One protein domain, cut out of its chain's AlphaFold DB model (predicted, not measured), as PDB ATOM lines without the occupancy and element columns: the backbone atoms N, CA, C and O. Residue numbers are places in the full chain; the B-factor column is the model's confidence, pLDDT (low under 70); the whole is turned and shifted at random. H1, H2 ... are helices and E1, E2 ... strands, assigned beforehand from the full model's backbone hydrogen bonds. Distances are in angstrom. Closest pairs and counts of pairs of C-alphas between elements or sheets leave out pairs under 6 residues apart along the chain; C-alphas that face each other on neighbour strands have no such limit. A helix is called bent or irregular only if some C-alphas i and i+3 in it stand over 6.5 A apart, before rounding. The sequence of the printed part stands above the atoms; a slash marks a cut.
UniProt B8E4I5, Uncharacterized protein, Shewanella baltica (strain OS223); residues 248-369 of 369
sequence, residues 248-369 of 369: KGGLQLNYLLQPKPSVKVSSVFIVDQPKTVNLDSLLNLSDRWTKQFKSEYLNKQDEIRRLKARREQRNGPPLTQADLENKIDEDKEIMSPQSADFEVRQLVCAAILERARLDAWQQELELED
ATOM      1  N   LYS A 248     -14.992 -23.792  91.070       70.44
ATOM      2  CA  LYS A 248     -13.901 -24.395  90.260       70.44
ATOM      3  C   LYS A 248     -14.128 -24.350  88.735       70.44
ATOM      4  O   LYS A 248     -14.122 -25.382  88.078       70.44
ATOM      5  N   GLY A 249     -14.353 -23.162  88.174       76.25
ATOM      6  CA  GLY A 249     -14.607 -23.010  86.731       76.25
ATOM      7  C   GLY A 249     -16.001 -23.459  86.268       76.25
ATOM      8  O   GLY A 249     -16.311 -23.362  85.092       76.25
ATOM      9  N   GLY A 250     -16.873 -23.888  87.182       85.44
ATOM     10  CA  GLY A 250     -18.262 -24.254  86.903       85.44
ATOM     11  C   GLY A 250     -19.210 -23.068  86.706       85.44
ATOM     12  O   GLY A 250     -20.418 -23.285  86.626       85.44
ATOM     13  N   LEU A 251     -18.696 -21.833  86.658       90.75
ATOM     14  CA  LEU A 251     -19.457 -20.637  86.295       90.75
ATOM     15  C   LEU A 251     -19.126 -20.230  84.862       90.75
ATOM     16  O   LEU A 251     -17.960 -20.135  84.496       90.75
ATOM     17  N   GLN A 252     -20.169 -19.927  84.100       92.19
ATOM     18  CA  GLN A 252     -20.100 -19.408  82.745       92.19
ATOM     19  C   GLN A 252     -20.783 -18.042  82.702       92.19
ATOM     20  O   GLN A 252     -21.925 -17.889  83.153       92.19
ATOM     21  N   LEU A 253     -20.076 -17.054  82.158       94.62
ATOM     22  CA  LEU A 253     -20.631 -15.743  81.857       94.62
ATOM     23  C   LEU A 253     -21.091 -15.745  80.401       94.62
ATOM     24  O   LEU A 253     -20.325 -16.105  79.513       94.62
ATOM     25  N   ASN A 254     -22.325 -15.319  80.167       94.00
ATOM     26  CA  ASN A 254     -22.893 -15.189  78.831       94.00
ATOM     27  C   ASN A 254     -23.176 -13.720  78.551       94.00
ATOM     28  O   ASN A 254     -23.854 -13.057  79.344       94.00
ATOM     29  N   TYR A 255     -22.677 -13.223  77.425       94.88
ATOM     30  CA  TYR A 255     -23.046 -11.913  76.917       94.88
ATOM     31  C   TYR A 255     -24.362 -12.020  76.140       94.88
ATOM     32  O   TYR A 255     -24.509 -12.855  75.254       94.88
ATOM     33  N   LEU A 256     -25.339 -11.192  76.499       92.88
ATOM     34  CA  LEU A 256     -26.630 -11.107  75.828       92.88
ATOM     35  C   LEU A 256     -26.781  -9.714  75.230       92.88
ATOM     36  O   LEU A 256     -26.865  -8.728  75.964       92.88
ATOM     37  N   LEU A 257     -26.851  -9.640  73.902       87.12
ATOM     38  CA  LEU A 257     -27.029  -8.377  73.185       87.12
ATOM     39  C   LEU A 257     -28.454  -7.819  73.335       87.12
ATOM     40  O   LEU A 257     -28.641  -6.612  73.485       87.12
ATOM     41  N   GLN A 258     -29.458  -8.699  73.313       85.12
ATOM     42  CA  GLN A 258     -30.881  -8.354  73.316       85.12
ATOM     43  C   GLN A 258     -31.571  -8.818  74.611       85.12
ATOM     44  O   GLN A 258     -31.186  -9.846  75.169       85.12
ATOM     45  N   PRO A 259     -32.602  -8.099  75.104       83.44
ATOM     46  CA  PRO A 259     -33.132  -6.824  74.596       83.44
ATOM     47  C   PRO A 259     -32.249  -5.609  74.937       83.44
ATOM     48  O   PRO A 259     -32.464  -4.514  74.425       83.44
ATOM     49  N   LYS A 260     -31.275  -5.778  75.838       87.94
ATOM     50  CA  LYS A 260     -30.239  -4.789  76.156       87.94
ATOM     51  C   LYS A 260     -28.931  -5.523  76.469       87.94
ATOM     52  O   LYS A 260     -29.007  -6.552  77.146       87.94
ATOM     53  N   PRO A 261     -27.763  -4.952  76.113       89.31
ATOM     54  CA  PRO A 261     -26.464  -5.521  76.450       89.31
ATOM     55  C   PRO A 261     -26.349  -5.818  77.947       89.31
ATOM     56  O   PRO A 261     -26.436  -4.903  78.784       89.31
ATOM     57  N   SER A 262     -26.178  -7.095  78.278       95.81
ATOM     58  CA  SER A 262     -26.073  -7.588  79.649       95.81
ATOM     59  C   SER A 262     -25.191  -8.826  79.745       95.81
ATOM     60  O   SER A 262     -24.989  -9.543  78.770       95.81
ATOM     61  N   VAL A 263     -24.666  -9.064  80.942       96.88
ATOM     62  CA  VAL A 263     -23.955 -10.288  81.302       96.88
ATOM     63  C   VAL A 263     -24.861 -11.112  82.203       96.88
ATOM     64  O   VAL A 263     -25.413 -10.596  83.178       96.88
ATOM     65  N   LYS A 264     -25.007 -12.397  81.884       96.44
ATOM     66  CA  LYS A 264     -25.705 -13.373  82.722       96.44
ATOM     67  C   LYS A 264     -24.750 -14.423  83.240       96.44
ATOM     68  O   LYS A 264     -23.925 -14.945  82.496       96.44
ATOM     69  N   VAL A 265     -24.909 -14.752  84.514       95.31
ATOM     70  CA  VAL A 265     -24.151 -15.808  85.177       95.31
ATOM     71  C   VAL A 265     -24.961 -17.100  85.162       95.31
ATOM     72  O   VAL A 265     -26.130 -17.126  85.540       95.31
ATOM     73  N   SER A 266     -24.336 -18.183  84.713       95.25
ATOM     74  CA  SER A 266     -24.930 -19.521  84.637       95.25
ATOM     75  C   SER A 266     -23.925 -20.577  85.080       95.25
ATOM     76  O   SER A 266     -22.739 -20.277  85.231       95.25
ATOM     77  N   SER A 267     -24.390 -21.795  85.357       94.81
ATOM     78  CA  SER A 267     -23.486 -22.910  85.610       94.81
ATOM     79  C   SER A 267     -23.146 -23.653  84.324       94.81
ATOM     80  O   SER A 267     -24.022 -23.899  83.500       94.81
ATOM     81  N   VAL A 268     -21.892 -24.091  84.213       93.75
ATOM     82  CA  VAL A 268     -21.462 -25.078  83.208       93.75
ATOM     83  C   VAL A 268     -22.154 -26.426  83.446       93.75
ATOM     84  O   VAL A 268     -22.450 -27.158  82.504       93.75
ATOM     85  N   PHE A 269     -22.447 -26.760  84.708       92.19
ATOM     86  CA  PHE A 269     -23.083 -28.016  85.086       92.19
ATOM     87  C   PHE A 269     -24.534 -27.774  85.500       92.19
ATOM     88  O   PHE A 269     -24.809 -27.085  86.480       92.19
ATOM     89  N   ILE A 270     -25.481 -28.409  84.805       91.81
ATOM     90  CA  ILE A 270     -26.925 -28.249  85.067       91.81
ATOM     91  C   ILE A 270     -27.273 -28.521  86.542       91.81
ATOM     92  O   ILE A 270     -28.079 -27.802  87.131       91.81
ATOM     93  N   VAL A 271     -26.620 -29.507  87.167       91.31
ATOM     94  CA  VAL A 271     -26.841 -29.889  88.577       91.31
ATOM     95  C   VAL A 271     -26.479 -28.781  89.577       91.31
ATOM     96  O   VAL A 271     -26.964 -28.769  90.708       91.31
ATOM     97  N   ASP A 272     -25.624 -27.845  89.167       93.69
ATOM     98  CA  ASP A 272     -25.143 -26.733  89.980       93.69
ATOM     99  C   ASP A 272     -25.870 -25.420  89.671       93.69
ATOM    100  O   ASP A 272     -25.659 -24.425  90.367       93.69
ATOM    101  N   GLN A 273     -26.787 -25.404  88.698       95.19
ATOM    102  CA  GLN A 273     -27.543 -24.207  88.336       95.19
ATOM    103  C   GLN A 273     -28.261 -23.552  89.534       95.19
ATOM    104  O   GLN A 273     -28.155 -22.329  89.662       95.19
ATOM    105  N   PRO A 274     -28.906 -24.289  90.467       95.56
ATOM    106  CA  PRO A 274     -29.477 -23.677  91.670       95.56
ATOM    107  C   PRO A 274     -28.429 -22.958  92.534       95.56
ATOM    108  O   PRO A 274     -28.674 -21.850  93.010       95.56
ATOM    109  N   LYS A 275     -27.223 -23.534  92.663       95.25
ATOM    110  CA  LYS A 275     -26.109 -22.930  93.414       95.25
ATOM    111  C   LYS A 275     -25.647 -21.625  92.780       95.25
ATOM    112  O   LYS A 275     -25.371 -20.655  93.487       95.25
ATOM    113  N   THR A 276     -25.582 -21.595  91.452       95.62
ATOM    114  CA  THR A 276     -25.239 -20.394  90.692       95.62
ATOM    115  C   THR A 276     -26.283 -19.300  90.840       95.62
ATOM    116  O   THR A 276     -25.911 -18.158  91.094       95.62
ATOM    117  N   VAL A 277     -27.574 -19.635  90.747       96.62
ATOM    118  CA  VAL A 277     -28.670 -18.669  90.929       96.62
ATOM    119  C   VAL A 277     -28.619 -18.043  92.323       96.62
ATOM    120  O   VAL A 277     -28.675 -16.820  92.452       96.62
ATOM    121  N   ASN A 278     -28.436 -18.862  93.361       96.88
ATOM    122  CA  ASN A 278     -28.315 -18.379  94.734       96.88
ATOM    123  C   ASN A 278     -27.083 -17.483  94.928       96.88
ATOM    124  O   ASN A 278     -27.175 -16.426  95.555       96.88
ATOM    125  N   LEU A 279     -25.934 -17.855  94.352       95.56
ATOM    126  CA  LEU A 279     -24.717 -17.044  94.423       95.56
ATOM    127  C   LEU A 279     -24.858 -15.708  93.677       95.56
ATOM    128  O   LEU A 279     -24.421 -14.677  94.193       95.56
ATOM    129  N   ASP A 280     -25.471 -15.716  92.491       96.31
ATOM    130  CA  ASP A 280     -25.737 -14.505  91.713       96.31
ATOM    131  C   ASP A 280     -26.676 -13.565  92.476       96.31
ATOM    132  O   ASP A 280     -26.349 -12.399  92.681       96.31
ATOM    133  N   SER A 281     -27.784 -14.086  93.011       96.38
ATOM    134  CA  SER A 281     -28.735 -13.312  93.819       96.38
ATOM    135  C   SER A 281     -28.112 -12.752  95.107       96.38
ATOM    136  O   SER A 281     -28.387 -11.617  95.513       96.38
ATOM    137  N   LEU A 282     -27.226 -13.516  95.754       96.00
ATOM    138  CA  LEU A 282     -26.527 -13.073  96.960       96.00
ATOM    139  C   LEU A 282     -25.665 -11.832  96.683       96.00
ATOM    140  O   LEU A 282     -25.666 -10.888  97.480       96.00
ATOM    141  N   LEU A 283     -24.928 -11.841  95.570       95.00
ATOM    142  CA  LEU A 283     -23.822 -10.915  95.293       95.00
ATOM    143  C   LEU A 283     -24.088  -9.922  94.157       95.00
ATOM    144  O   LEU A 283     -23.220  -9.084  93.883       95.00
ATOM    145  N   ASN A 284     -25.251 -10.029  93.513       96.00
ATOM    146  CA  ASN A 284     -25.656  -9.296  92.317       96.00
ATOM    147  C   ASN A 284     -24.602  -9.398  91.198       96.00
ATOM    148  O   ASN A 284     -24.173  -8.377  90.654       96.00
ATOM    149  N   LEU A 285     -24.110 -10.610  90.907       95.19
ATOM    150  CA  LEU A 285     -22.981 -10.807  89.989       95.19
ATOM    151  C   LEU A 285     -23.336 -10.390  88.563       95.19
ATOM    152  O   LEU A 285     -22.602  -9.595  87.987       95.19
ATOM    153  N   SER A 286     -24.469 -10.841  88.021       96.38
ATOM    154  CA  SER A 286     -24.938 -10.502  86.672       96.38
ATOM    155  C   SER A 286     -25.025  -8.983  86.474       96.38
ATOM    156  O   SER A 286     -24.501  -8.443  85.499       96.38
ATOM    157  N   ASP A 287     -25.608  -8.258  87.431       96.12
ATOM    158  CA  ASP A 287     -25.752  -6.799  87.345       96.12
ATOM    159  C   ASP A 287     -24.407  -6.074  87.457       96.12
ATOM    160  O   ASP A 287     -24.129  -5.126  86.716       96.12
ATOM    161  N   ARG A 288     -23.549  -6.507  88.386       94.94
ATOM    162  CA  ARG A 288     -22.231  -5.898  88.593       94.94
ATOM    163  C   ARG A 288     -21.300  -6.167  87.422       94.94
ATOM    164  O   ARG A 288     -20.660  -5.238  86.939       94.94
ATOM    165  N   TRP A 289     -21.266  -7.397  86.931       96.06
ATOM    166  CA  TRP A 289     -20.474  -7.758  85.765       96.06
ATOM    167  C   TRP A 289     -21.035  -7.179  84.478       96.06
ATOM    168  O   TRP A 289     -20.248  -6.856  83.603       96.06
ATOM    169  N   THR A 290     -22.339  -6.909  84.380       97.31
ATOM    170  CA  THR A 290     -22.878  -6.094  83.279       97.31
ATOM    171  C   THR A 290     -22.265  -4.692  83.271       97.31
ATOM    172  O   THR A 290     -21.900  -4.187  82.211       97.31
ATOM    173  N   LYS A 291     -22.144  -4.044  84.437       96.12
ATOM    174  CA  LYS A 291     -21.520  -2.714  84.544       96.12
ATOM    175  C   LYS A 291     -20.025  -2.773  84.227       96.12
ATOM    176  O   LYS A 291     -19.558  -1.961  83.433       96.12
ATOM    177  N   GLN A 292     -19.315  -3.749  84.795       95.81
ATOM    178  CA  GLN A 292     -17.887  -3.949  84.538       95.81
ATOM    179  C   GLN A 292     -17.631  -4.217  83.053       95.81
ATOM    180  O   GLN A 292     -16.827  -3.527  82.442       95.81
ATOM    181  N   PHE A 293     -18.376  -5.148  82.452       96.94
ATOM    182  CA  PHE A 293     -18.279  -5.482  81.033       96.94
ATOM    183  C   PHE A 293     -18.444  -4.245  80.159       96.94
ATOM    184  O   PHE A 293     -17.619  -4.009  79.291       96.94
ATOM    185  N   LYS A 294     -19.468  -3.416  80.407       96.06
ATOM    186  CA  LYS A 294     -19.688  -2.186  79.631       96.06
ATOM    187  C   LYS A 294     -18.515  -1.216  79.741       96.06
ATOM    188  O   LYS A 294     -18.127  -0.636  78.734       96.06
ATOM    189  N   SER A 295     -17.958  -1.054  80.938       96.12
ATOM    190  CA  SER A 295     -16.785  -0.204  81.146       96.12
ATOM    191  C   SER A 295     -15.567  -0.728  80.383       96.12
ATOM    192  O   SER A 295     -14.935   0.023  79.651       96.12
ATOM    193  N   GLU A 296     -15.262  -2.019  80.516       95.88
ATOM    194  CA  GLU A 296     -14.131  -2.661  79.835       95.88
ATOM    195  C   GLU A 296     -14.294  -2.653  78.309       95.88
ATOM    196  O   GLU A 296     -13.340  -2.417  77.572       95.88
ATOM    197  N   TYR A 297     -15.521  -2.846  77.828       95.12
ATOM    198  CA  TYR A 297     -15.858  -2.777  76.412       95.12
ATOM    199  C   TYR A 297     -15.583  -1.387  75.825       95.12
ATOM    200  O   TYR A 297     -14.938  -1.274  74.784       95.12
ATOM    201  N   LEU A 298     -16.020  -0.323  76.513       95.06
ATOM    202  CA  LEU A 298     -15.749   1.061  76.107       95.06
ATOM    203  C   LEU A 298     -14.252   1.387  76.168       95.06
ATOM    204  O   LEU A 298     -13.720   1.975  75.229       95.06
ATOM    205  N   ASN A 299     -13.555   0.947  77.220       95.81
ATOM    206  CA  ASN A 299     -12.105   1.112  77.332       95.81
ATOM    207  C   ASN A 299     -11.376   0.473  76.144       95.81
ATOM    208  O   ASN A 299     -10.440   1.063  75.601       95.81
ATOM    209  N   LYS A 300     -11.821  -0.714  75.711       95.38
ATOM    210  CA  LYS A 300     -11.249  -1.391  74.547       95.38
ATOM    211  C   LYS A 300     -11.543  -0.635  73.250       95.38
ATOM    212  O   LYS A 300     -10.627  -0.467  72.452       95.38
ATOM    213  N   GLN A 301     -12.754  -0.103  73.059       94.75
ATOM    214  CA  GLN A 301     -13.039   0.770  71.909       94.75
ATOM    215  C   GLN A 301     -12.106   1.986  71.867       94.75
ATOM    216  O   GLN A 301     -11.555   2.308  70.816       94.75
ATOM    217  N   ASP A 302     -11.887   2.643  73.005       95.69
ATOM    218  CA  ASP A 302     -11.006   3.810  73.085       95.69
ATOM    219  C   ASP A 302      -9.536   3.463  72.826       95.69
ATOM    220  O   ASP A 302      -8.813   4.253  72.216       95.69
ATOM    221  N   GLU A 303      -9.080   2.281  73.244       95.44
ATOM    222  CA  GLU A 303      -7.753   1.769  72.895       95.44
ATOM    223  C   GLU A 303      -7.595   1.623  71.376       95.44
ATOM    224  O   GLU A 303      -6.610   2.112  70.815       95.44
ATOM    225  N   ILE A 304      -8.584   1.031  70.703       95.25
ATOM    226  CA  ILE A 304      -8.567   0.855  69.247       95.25
ATOM    227  C   ILE A 304      -8.620   2.207  68.520       95.25
ATOM    228  O   ILE A 304      -7.830   2.434  67.603       95.25
ATOM    229  N   ARG A 305      -9.447   3.161  68.975       94.94
ATOM    230  CA  ARG A 305      -9.466   4.533  68.425       94.94
ATOM    231  C   ARG A 305      -8.099   5.211  68.529       94.94
ATOM    232  O   ARG A 305      -7.640   5.843  67.580       94.94
ATOM    233  N   ARG A 306      -7.415   5.062  69.669       95.25
ATOM    234  CA  ARG A 306      -6.057   5.602  69.860       95.25
ATOM    235  C   ARG A 306      -5.041   4.913  68.955       95.25
ATOM    236  O   ARG A 306      -4.135   5.582  68.466       95.25
ATOM    237  N   LEU A 307      -5.162   3.603  68.743       93.50
ATOM    238  CA  LEU A 307      -4.301   2.864  67.821       93.50
ATOM    239  C   LEU A 307      -4.476   3.361  66.379       93.50
ATOM    240  O   LEU A 307      -3.473   3.662  65.730       93.50
ATOM    241  N   LYS A 308      -5.727   3.521  65.924       94.00
ATOM    242  CA  LYS A 308      -6.071   4.090  64.612       94.00
ATOM    243  C   LYS A 308      -5.449   5.477  64.430       94.00
ATOM    244  O   LYS A 308      -4.620   5.658  63.541       94.00
ATOM    245  N   ALA A 309      -5.712   6.402  65.356       93.25
ATOM    246  CA  ALA A 309      -5.167   7.762  65.304       93.25
ATOM    247  C   ALA A 309      -3.625   7.795  65.277       93.25
ATOM    248  O   ALA A 309      -3.019   8.615  64.589       93.25
ATOM    249  N   ARG A 310      -2.954   6.889  66.007       93.94
ATOM    250  CA  ARG A 310      -1.483   6.775  65.979       93.94
ATOM    251  C   ARG A 310      -0.952   6.258  64.642       93.94
ATOM    252  O   ARG A 310       0.141   6.668  64.255       93.94
ATOM    253  N   ARG A 311      -1.663   5.346  63.966       93.12
ATOM    254  CA  ARG A 311      -1.286   4.874  62.622       93.12
ATOM    255  C   ARG A 311      -1.450   5.995  61.596       93.12
ATOM    256  O   ARG A 311      -0.507   6.249  60.853       93.12
ATOM    257  N   GLU A 312      -2.566   6.719  61.638       91.50
ATOM    258  CA  GLU A 312      -2.837   7.870  60.763       91.50
ATOM    259  C   GLU A 312      -1.764   8.959  60.903       91.50
ATOM    260  O   GLU A 312      -1.179   9.386  59.913       91.50
ATOM    261  N   GLN A 313      -1.403   9.339  62.136       93.75
ATOM    262  CA  GLN A 313      -0.334  10.319  62.396       93.75
ATOM    263  C   GLN A 313       1.041   9.900  61.854       93.75
ATOM    264  O   GLN A 313       1.908  10.745  61.640       93.75
ATOM    265  N   ARG A 314       1.264   8.596  61.671       94.81
ATOM    266  CA  ARG A 314       2.512   8.028  61.146       94.81
ATOM    267  C   ARG A 314       2.442   7.729  59.646       94.81
ATOM    268  O   ARG A 314       3.374   7.111  59.139       94.81
ATOM    269  N   ASN A 315       1.374   8.141  58.953       92.06
ATOM    270  CA  ASN A 315       1.085   7.768  57.563       92.06
ATOM    271  C   ASN A 315       1.138   6.241  57.337       92.06
ATOM    272  O   ASN A 315       1.598   5.772  56.297       92.06
ATOM    273  N   GLY A 316       0.736   5.461  58.346       89.56
ATOM    274  CA  GLY A 316       0.623   4.009  58.243       89.56
ATOM    275  C   GLY A 316      -0.636   3.584  57.480       89.56
ATOM    276  O   GLY A 316      -1.523   4.411  57.263       89.56
ATOM    277  N   PRO A 317      -0.742   2.299  57.095       91.44
ATOM    278  CA  PRO A 317      -1.959   1.781  56.485       91.44
ATOM    279  C   PRO A 317      -3.155   1.907  57.451       91.44
ATOM    280  O   PRO A 317      -2.958   1.811  58.676       91.44
ATOM    281  N   PRO A 318      -4.377   2.105  56.923       91.19
ATOM    282  CA  PRO A 318      -5.607   2.106  57.710       91.19
ATOM    283  C   PRO A 318      -5.751   0.839  58.555       91.19
ATOM    284  O   PRO A 318      -5.192  -0.215  58.247       91.19
ATOM    285  N   LEU A 319      -6.460   0.956  59.678       93.19
ATOM    286  CA  LEU A 319      -6.720  -0.188  60.542       93.19
ATOM    287  C   LEU A 319      -7.820  -1.052  59.910       93.19
ATOM    288  O   LEU A 319      -8.922  -0.558  59.674       93.19
ATOM    289  N   THR A 320      -7.510  -2.321  59.664       93.00
ATOM    290  CA  THR A 320      -8.441  -3.293  59.067       93.00
ATOM    291  C   THR A 320      -9.208  -4.071  60.133       93.00
ATOM    292  O   THR A 320      -8.830  -4.085  61.312       93.00
ATOM    293  N   GLN A 321     -10.259  -4.788  59.732       91.56
ATOM    294  CA  GLN A 321     -10.905  -5.760  60.618       91.56
ATOM    295  C   GLN A 321      -9.928  -6.867  61.073       91.56
ATOM    296  O   GLN A 321      -9.933  -7.241  62.246       91.56
ATOM    297  N   ALA A 322      -9.045  -7.347  60.192       92.06
ATOM    298  CA  ALA A 322      -8.047  -8.365  60.539       92.06
ATOM    299  C   ALA A 322      -7.043  -7.868  61.597       92.06
ATOM    300  O   ALA A 322      -6.659  -8.616  62.495       92.06
ATOM    301  N   ASP A 323      -6.645  -6.591  61.541       93.00
ATOM    302  CA  ASP A 323      -5.828  -5.981  62.597       93.00
ATOM    303  C   ASP A 323      -6.545  -5.981  63.953       93.00
ATOM    304  O   ASP A 323      -5.910  -6.216  64.984       93.00
ATOM    305  N   LEU A 324      -7.854  -5.700  63.965       93.31
ATOM    306  CA  LEU A 324      -8.656  -5.735  65.185       93.31
ATOM    307  C   LEU A 324      -8.697  -7.152  65.765       93.31
ATOM    308  O   LEU A 324      -8.429  -7.317  66.952       93.31
ATOM    309  N   GLU A 325      -9.006  -8.158  64.948       94.81
ATOM    310  CA  GLU A 325      -9.050  -9.562  65.379       94.81
ATOM    311  C   GLU A 325      -7.708  -9.995  65.984       94.81
ATOM    312  O   GLU A 325      -7.672 -10.426  67.139       94.81
ATOM    313  N   ASN A 326      -6.600  -9.745  65.275       94.75
ATOM    314  CA  ASN A 326      -5.249 -10.043  65.757       94.75
ATOM    315  C   ASN A 326      -4.951  -9.354  67.094       94.75
ATOM    316  O   ASN A 326      -4.446  -9.985  68.019       94.75
ATOM    317  N   LYS A 327      -5.307  -8.072  67.235       94.50
ATOM    318  CA  LYS A 327      -5.088  -7.325  68.480       94.50
ATOM    319  C   LYS A 327      -5.877  -7.911  69.655       94.50
ATOM    320  O   LYS A 327      -5.359  -7.978  70.770       94.50
ATOM    321  N   ILE A 328      -7.127  -8.316  69.437       95.69
ATOM    322  CA  ILE A 328      -7.952  -8.919  70.492       95.69
ATOM    323  C   ILE A 328      -7.449 -10.323  70.857       95.69
ATOM    324  O   ILE A 328      -7.499 -10.695  72.032       95.69
ATOM    325  N   ASP A 329      -6.939 -11.092  69.895       95.06
ATOM    326  CA  ASP A 329      -6.316 -12.386  70.173       95.06
ATOM    327  C   ASP A 329      -4.986 -12.244  70.929       95.06
ATOM    328  O   ASP A 329      -4.815 -12.916  71.946       95.06
ATOM    329  N   GLU A 330      -4.120 -11.296  70.556       94.38
ATOM    330  CA  GLU A 330      -2.919 -10.947  71.337       94.38
ATOM    331  C   GLU A 330      -3.281 -10.589  72.788       94.38
ATOM    332  O   GLU A 330      -2.660 -11.076  73.736       94.38
ATOM    333  N   ASP A 331      -4.327  -9.777  72.984       93.56
ATOM    334  CA  ASP A 331      -4.804  -9.398  74.317       93.56
ATOM    335  C   ASP A 331      -5.297 -10.604  75.132       93.56
ATOM    336  O   ASP A 331      -5.112 -10.636  76.352       93.56
ATOM    337  N   LYS A 332      -5.915 -11.600  74.483       92.94
ATOM    338  CA  LYS A 332      -6.335 -12.855  75.127       92.94
ATOM    339  C   LYS A 332      -5.140 -13.718  75.512       92.94
ATOM    340  O   LYS A 332      -5.159 -14.291  76.599       92.94
ATOM    341  N   GLU A 333      -4.117 -13.802  74.664       91.38
ATOM    342  CA  GLU A 333      -2.917 -14.609  74.915       91.38
ATOM    343  C   GLU A 333      -2.105 -14.097  76.108       91.38
ATOM    344  O   GLU A 333      -1.630 -14.888  76.926       91.38
ATOM    345  N   ILE A 334      -1.991 -12.776  76.260       90.62
ATOM    346  CA  ILE A 334      -1.266 -12.170  77.389       90.62
ATOM    347  C   ILE A 334      -2.111 -12.080  78.672       90.62
ATOM    348  O   ILE A 334      -1.598 -11.714  79.735       90.62
ATOM    349  N   MET A 335      -3.412 -12.390  78.607       90.69
ATOM    350  CA  MET A 335      -4.319 -12.281  79.747       90.69
ATOM    351  C   MET A 335      -4.082 -13.401  80.765       90.69
ATOM    352  O   MET A 335      -4.250 -14.584  80.488       90.69
ATOM    353  N   SER A 336      -3.774 -13.025  82.006       88.56
ATOM    354  CA  SER A 336      -3.560 -14.000  83.077       88.56
ATOM    355  C   SER A 336      -4.856 -14.345  83.831       88.56
ATOM    356  O   SER A 336      -5.478 -13.436  84.392       88.56
ATOM    357  N   PRO A 337      -5.213 -15.634  84.010       86.19
ATOM    358  CA  PRO A 337      -6.305 -16.073  84.898       86.19
ATOM    359  C   PRO A 337      -6.166 -15.626  86.362       86.19
ATOM    360  O   PRO A 337      -7.120 -15.677  87.148       86.19
ATOM    361  N   GLN A 338      -4.957 -15.206  86.733       84.56
ATOM    362  CA  GLN A 338      -4.571 -14.733  88.057       84.56
ATOM    363  C   GLN A 338      -4.692 -13.219  88.224       84.56
ATOM    364  O   GLN A 338      -4.263 -12.700  89.245       84.56
ATOM    365  N   SER A 339      -5.222 -12.503  87.235       86.88
ATOM    366  CA  SER A 339      -5.403 -11.054  87.304       86.88
ATOM    367  C   SER A 339      -6.851 -10.682  87.638       86.88
ATOM    368  O   SER A 339      -7.771 -11.486  87.468       86.88
ATOM    369  N   ALA A 340      -7.047  -9.473  88.168       89.38
ATOM    370  CA  ALA A 340      -8.365  -8.986  88.557       89.38
ATOM    371  C   ALA A 340      -9.326  -8.932  87.361       89.38
ATOM    372  O   ALA A 340      -8.919  -8.655  86.230       89.38
ATOM    373  N   ASP A 341     -10.599  -9.225  87.614       90.94
ATOM    374  CA  ASP A 341     -11.688  -9.153  86.633       90.94
ATOM    375  C   ASP A 341     -11.432  -9.986  85.365       90.94
ATOM    376  O   ASP A 341     -11.985  -9.707  84.301       90.94
ATOM    377  N   PHE A 342     -10.588 -11.023  85.477       91.25
ATOM    378  CA  PHE A 342     -10.220 -11.918  84.382       91.25
ATOM    379  C   PHE A 342     -11.449 -12.448  83.643       91.25
ATOM    380  O   PHE A 342     -11.523 -12.347  82.424       91.25
ATOM    381  N   GLU A 343     -12.439 -12.951  84.381       91.81
ATOM    382  CA  GLU A 343     -13.643 -13.557  83.815       91.81
ATOM    383  C   GLU A 343     -14.435 -12.554  82.953       91.81
ATOM    384  O   GLU A 343     -14.973 -12.914  81.907       91.81
ATOM    385  N   VAL A 344     -14.470 -11.276  83.350       94.88
ATOM    386  CA  VAL A 344     -15.151 -10.217  82.589       94.88
ATOM    387  C   VAL A 344     -14.316  -9.775  81.390       94.88
ATOM    388  O   VAL A 344     -14.864  -9.620  80.302       94.88
ATOM    389  N   ARG A 345     -13.000  -9.590  81.548       94.88
ATOM    390  CA  ARG A 345     -12.122  -9.187  80.436       94.88
ATOM    391  C   ARG A 345     -12.042 -10.259  79.355       94.88
ATOM    392  O   ARG A 345     -12.087  -9.932  78.170       94.88
ATOM    393  N   GLN A 346     -12.010 -11.530  79.748       94.69
ATOM    394  CA  GLN A 346     -12.102 -12.657  78.826       94.69
ATOM    395  C   GLN A 346     -13.427 -12.622  78.052       94.69
ATOM    396  O   GLN A 346     -13.421 -12.768  76.830       94.69
ATOM    397  N   LEU A 347     -14.548 -12.366  78.741       95.75
ATOM    398  CA  LEU A 347     -15.857 -12.225  78.103       95.75
ATOM    399  C   LEU A 347     -15.901 -11.050  77.121       95.75
ATOM    400  O   LEU A 347     -16.487 -11.191  76.056       95.75
ATOM    401  N   VAL A 348     -15.293  -9.906  77.449       96.56
ATOM    402  CA  VAL A 348     -15.211  -8.748  76.540       96.56
ATOM    403  C   VAL A 348     -14.501  -9.126  75.249       96.56
ATOM    404  O   VAL A 348     -15.039  -8.878  74.176       96.56
ATOM    405  N   CYS A 349     -13.340  -9.774  75.340       96.00
ATOM    406  CA  CYS A 349     -12.598 -10.189  74.152       96.00
ATOM    407  C   CYS A 349     -13.396 -11.204  73.322       96.00
ATOM    408  O   CYS A 349     -13.494 -11.063  72.108       96.00
ATOM    409  N   ALA A 350     -14.029 -12.188  73.973       95.00
ATOM    410  CA  ALA A 350     -14.891 -13.154  73.295       95.00
ATOM    411  C   ALA A 350     -16.088 -12.482  72.599       95.00
ATOM    412  O   ALA A 350     -16.355 -12.774  71.440       95.00
ATOM    413  N   ALA A 351     -16.760 -11.548  73.276       94.88
ATOM    414  CA  ALA A 351     -17.911 -10.829  72.742       94.88
ATOM    415  C   ALA A 351     -17.544  -9.892  71.584       94.88
ATOM    416  O   ALA A 351     -18.368  -9.674  70.703       94.88
ATOM    417  N   ILE A 352     -16.337  -9.313  71.577       94.44
ATOM    418  CA  ILE A 352     -15.852  -8.504  70.448       94.44
ATOM    419  C   ILE A 352     -15.658  -9.378  69.216       94.44
ATOM    420  O   ILE A 352     -16.069  -8.956  68.146       94.44
ATOM    421  N   LEU A 353     -15.091 -10.580  69.379       94.06
ATOM    422  CA  LEU A 353     -14.820 -11.533  68.296       94.06
ATOM    423  C   LEU A 353     -16.077 -12.245  67.760       94.06
ATOM    424  O   LEU A 353     -16.001 -12.979  66.776       94.06
ATOM    425  N   GLU A 354     -17.246 -12.055  68.375       92.62
ATOM    426  CA  GLU A 354     -18.504 -12.511  67.782       92.62
ATOM    427  C   GLU A 354     -18.760 -11.760  66.472       92.62
ATOM    428  O   GLU A 354     -18.725 -10.529  66.444       92.62
ATOM    429  N   ARG A 355     -19.096 -12.480  65.391       90.94
ATOM    430  CA  ARG A 355     -19.226 -11.893  64.045       90.94
ATOM    431  C   ARG A 355     -20.109 -10.642  64.010       90.94
ATOM    432  O   ARG A 355     -19.696  -9.614  63.493       90.94
ATOM    433  N   ALA A 356     -21.279 -10.698  64.648       89.75
ATOM    434  CA  ALA A 356     -22.206  -9.568  64.702       89.75
ATOM    435  C   ALA A 356     -21.636  -8.332  65.427       89.75
ATOM    436  O   ALA A 356     -22.069  -7.211  65.163       89.75
ATOM    437  N   ARG A 357     -20.700  -8.510  66.369       91.06
ATOM    438  CA  ARG A 357     -20.028  -7.401  67.059       91.06
ATOM    439  C   ARG A 357     -18.783  -6.924  66.332       91.06
ATOM    440  O   ARG A 357     -18.564  -5.717  66.361       91.06
ATOM    441  N   LEU A 358     -18.045  -7.803  65.656       91.00
ATOM    442  CA  LEU A 358     -16.979  -7.405  64.733       91.00
ATOM    443  C   LEU A 358     -17.530  -6.494  63.634       91.00
ATOM    444  O   LEU A 358     -17.039  -5.380  63.481       91.00
ATOM    445  N   ASP A 359     -18.613  -6.909  62.968       90.25
ATOM    446  CA  ASP A 359     -19.268  -6.116  61.917       90.25
ATOM    447  C   ASP A 359     -19.757  -4.759  62.468       90.25
ATOM    448  O   ASP A 359     -19.608  -3.713  61.837       90.25
ATOM    449  N   ALA A 360     -20.301  -4.745  63.692       90.94
ATOM    450  CA  ALA A 360     -20.707  -3.503  64.348       90.94
ATOM    451  C   ALA A 360     -19.509  -2.597  64.676       90.94
ATOM    452  O   ALA A 360     -19.591  -1.388  64.491       90.94
ATOM    453  N   TRP A 361     -18.390  -3.153  65.149       93.38
ATOM    454  CA  TRP A 361     -17.174  -2.385  65.436       93.38
ATOM    455  C   TRP A 361     -16.508  -1.845  64.184       93.38
ATOM    456  O   TRP A 361     -16.008  -0.726  64.225       93.38
ATOM    457  N   GLN A 362     -16.554  -2.581  63.077       89.75
ATOM    458  CA  GLN A 362     -16.088  -2.097  61.785       89.75
ATOM    459  C   GLN A 362     -16.788  -0.782  61.408       89.75
ATOM    460  O   GLN A 362     -16.130   0.190  61.047       89.75
ATOM    461  N   GLN A 363     -18.111  -0.715  61.600       90.50
ATOM    462  CA  GLN A 363     -18.905   0.492  61.361       90.50
ATOM    463  C   GLN A 363     -18.677   1.572  62.431       90.50
ATOM    464  O   GLN A 363     -18.417   2.724  62.099       90.50
ATOM    465  N   GLU A 364     -18.752   1.217  63.719       91.62
ATOM    466  CA  GLU A 364     -18.626   2.149  64.855       91.62
ATOM    467  C   GLU A 364     -17.228   2.799  64.959       91.62
ATOM    468  O   GLU A 364     -17.083   3.858  65.578       91.62
ATOM    469  N   LEU A 365     -16.193   2.152  64.411       90.62
ATOM    470  CA  LEU A 365     -14.795   2.603  64.436       90.62
ATOM    471  C   LEU A 365     -14.266   3.012  63.050       90.62
ATOM    472  O   LEU A 365     -13.109   3.443  62.952       90.62
ATOM    473  N   GLU A 366     -15.101   2.912  62.010       89.31
ATOM    474  CA  GLU A 366     -14.775   3.226  60.612       89.31
ATOM    475  C   GLU A 366     -13.493   2.501  60.149       89.31
ATOM    476  O   GLU A 366     -12.500   3.139  59.785       89.31
ATOM    477  N   LEU A 367     -13.480   1.171  60.274       83.94
ATOM    478  CA  LEU A 367     -12.370   0.314  59.842       83.94
ATOM    479  C   LEU A 367     -12.498  -0.024  58.350       83.94
ATOM    480  O   LEU A 367     -13.614  -0.117  57.840       83.94
ATOM    481  N   GLU A 368     -11.370  -0.234  57.669       79.88
ATOM    482  CA  GLU A 368     -11.372  -0.726  56.281       79.88
ATOM    483  C   GLU A 368     -11.630  -2.243  56.223       79.88
ATOM    484  O   GLU A 368     -11.363  -2.960  57.198       79.88
ATOM    485  N   ASP A 369     -12.192  -2.692  55.095       70.69
ATOM    486  CA  ASP A 369     -12.529  -4.097  54.803       70.69
ATOM    487  C   ASP A 369     -11.303  -5.026  54.781       70.69
ATOM    488  O   ASP A 369     -10.253  -4.641  54.207       70.69
TER     489      ASP A 369
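What this domain is: This is residues 248 to 369 of the 369 residues of an uncharacterized protein of Shewanella baltica (strain OS223) (UniProt B8E4I5). A two-stranded hairpin, E1 and E2, fills the corner of an L formed by H1 and the long helix H2, with E2 beside both helices. H4 packs between H2 and E1 and folds back along H3 as a helical hairpin, while H5 turns off beyond the end of H4. The printed part has 122 residues, with two named strands and five named helices in the order E1, E2, H1, H2, H3, H4, H5, and it is mostly helix. The sheet has the order E1 - E2 and is antiparallel. The whole is elongated, spanning 55 by 33 by 20 A, and only just loose, close to compact, with a radius of gyration of the C-alphas of 16.5 A.

Where its parts are: E1, residues 251 to 256, is 15.9 A long and begins with C-alpha 251 at (-19.457, -20.637, 86.295). E2, residues 262 to 267, is 16.6 A long. H1 holds residues 270 to 283 over 20.4 A and is irregular: C-alphas 271 and 274 are 7.4 A apart. H2, residues 285 to 313, is the longest helix at 41.5 A and ends with C-alpha 313 at (-0.334, 10.319, 62.396). H3 covers residues 321 to 333 over 18.6 A, and H4 covers 342 to 352 over 15.4 A. H5, residues 355 to 364, is 14.1 A long and ends with C-alpha 364 at (-18.626, 2.149, 64.855).

How they stand to each other: E1 and E2 form an antiparallel hairpin with 150 degrees between their directions; N 252 and O 266 are 2.8 A apart and N 264 and O 254 are 2.9 A apart, within hydrogen-bond range. The closest C-alphas of E2 and H2 are those of Val 263 and Thr 290, 4.8 A apart. Those of E2 and H1 are Ser 267 and Gln 273, 5.1 A apart. H1 and H2 are about perpendicular at 83 degrees and close but not clearly touching, with Asp 280 and Ser 286 the closest C-alphas at 6.5 A. The closest C-alphas of E1 and H4 are those of Tyr 255 and Ala 351, 6.7 A apart. With residues 289 to 297 alone, H2 touches H4 at a steep tilt of 58 degrees, the same way; the closest C-alphas, of Phe 293 and Val 344, are 5.9 A apart. H3 and H4 form a helical hairpin at a shallow tilt of 16 degrees, opposite ways; residues 328 to 332 of H3 alone touch H4, with the C-alphas of Ile 328 and Cys 349 closest at 6.0 A. H5 is about perpendicular to H4 at 78 degrees and close but not clearly touching, the closest C-alphas being those of Ile 352 and Leu 358, 5.9 A apart. In H2, H3, H4 and H5 every O i to N i+4 pair is within hydrogen-bond range; in H1 8 of 10 are.

The domain as a whole: The two C-alphas farthest apart, those of Val 271 and Asn 315, are 56.2 A from each other. The printed part has no cut, and no link is long. The mean pLDDT of the printed part is 92.6, and no printed residue is under 70.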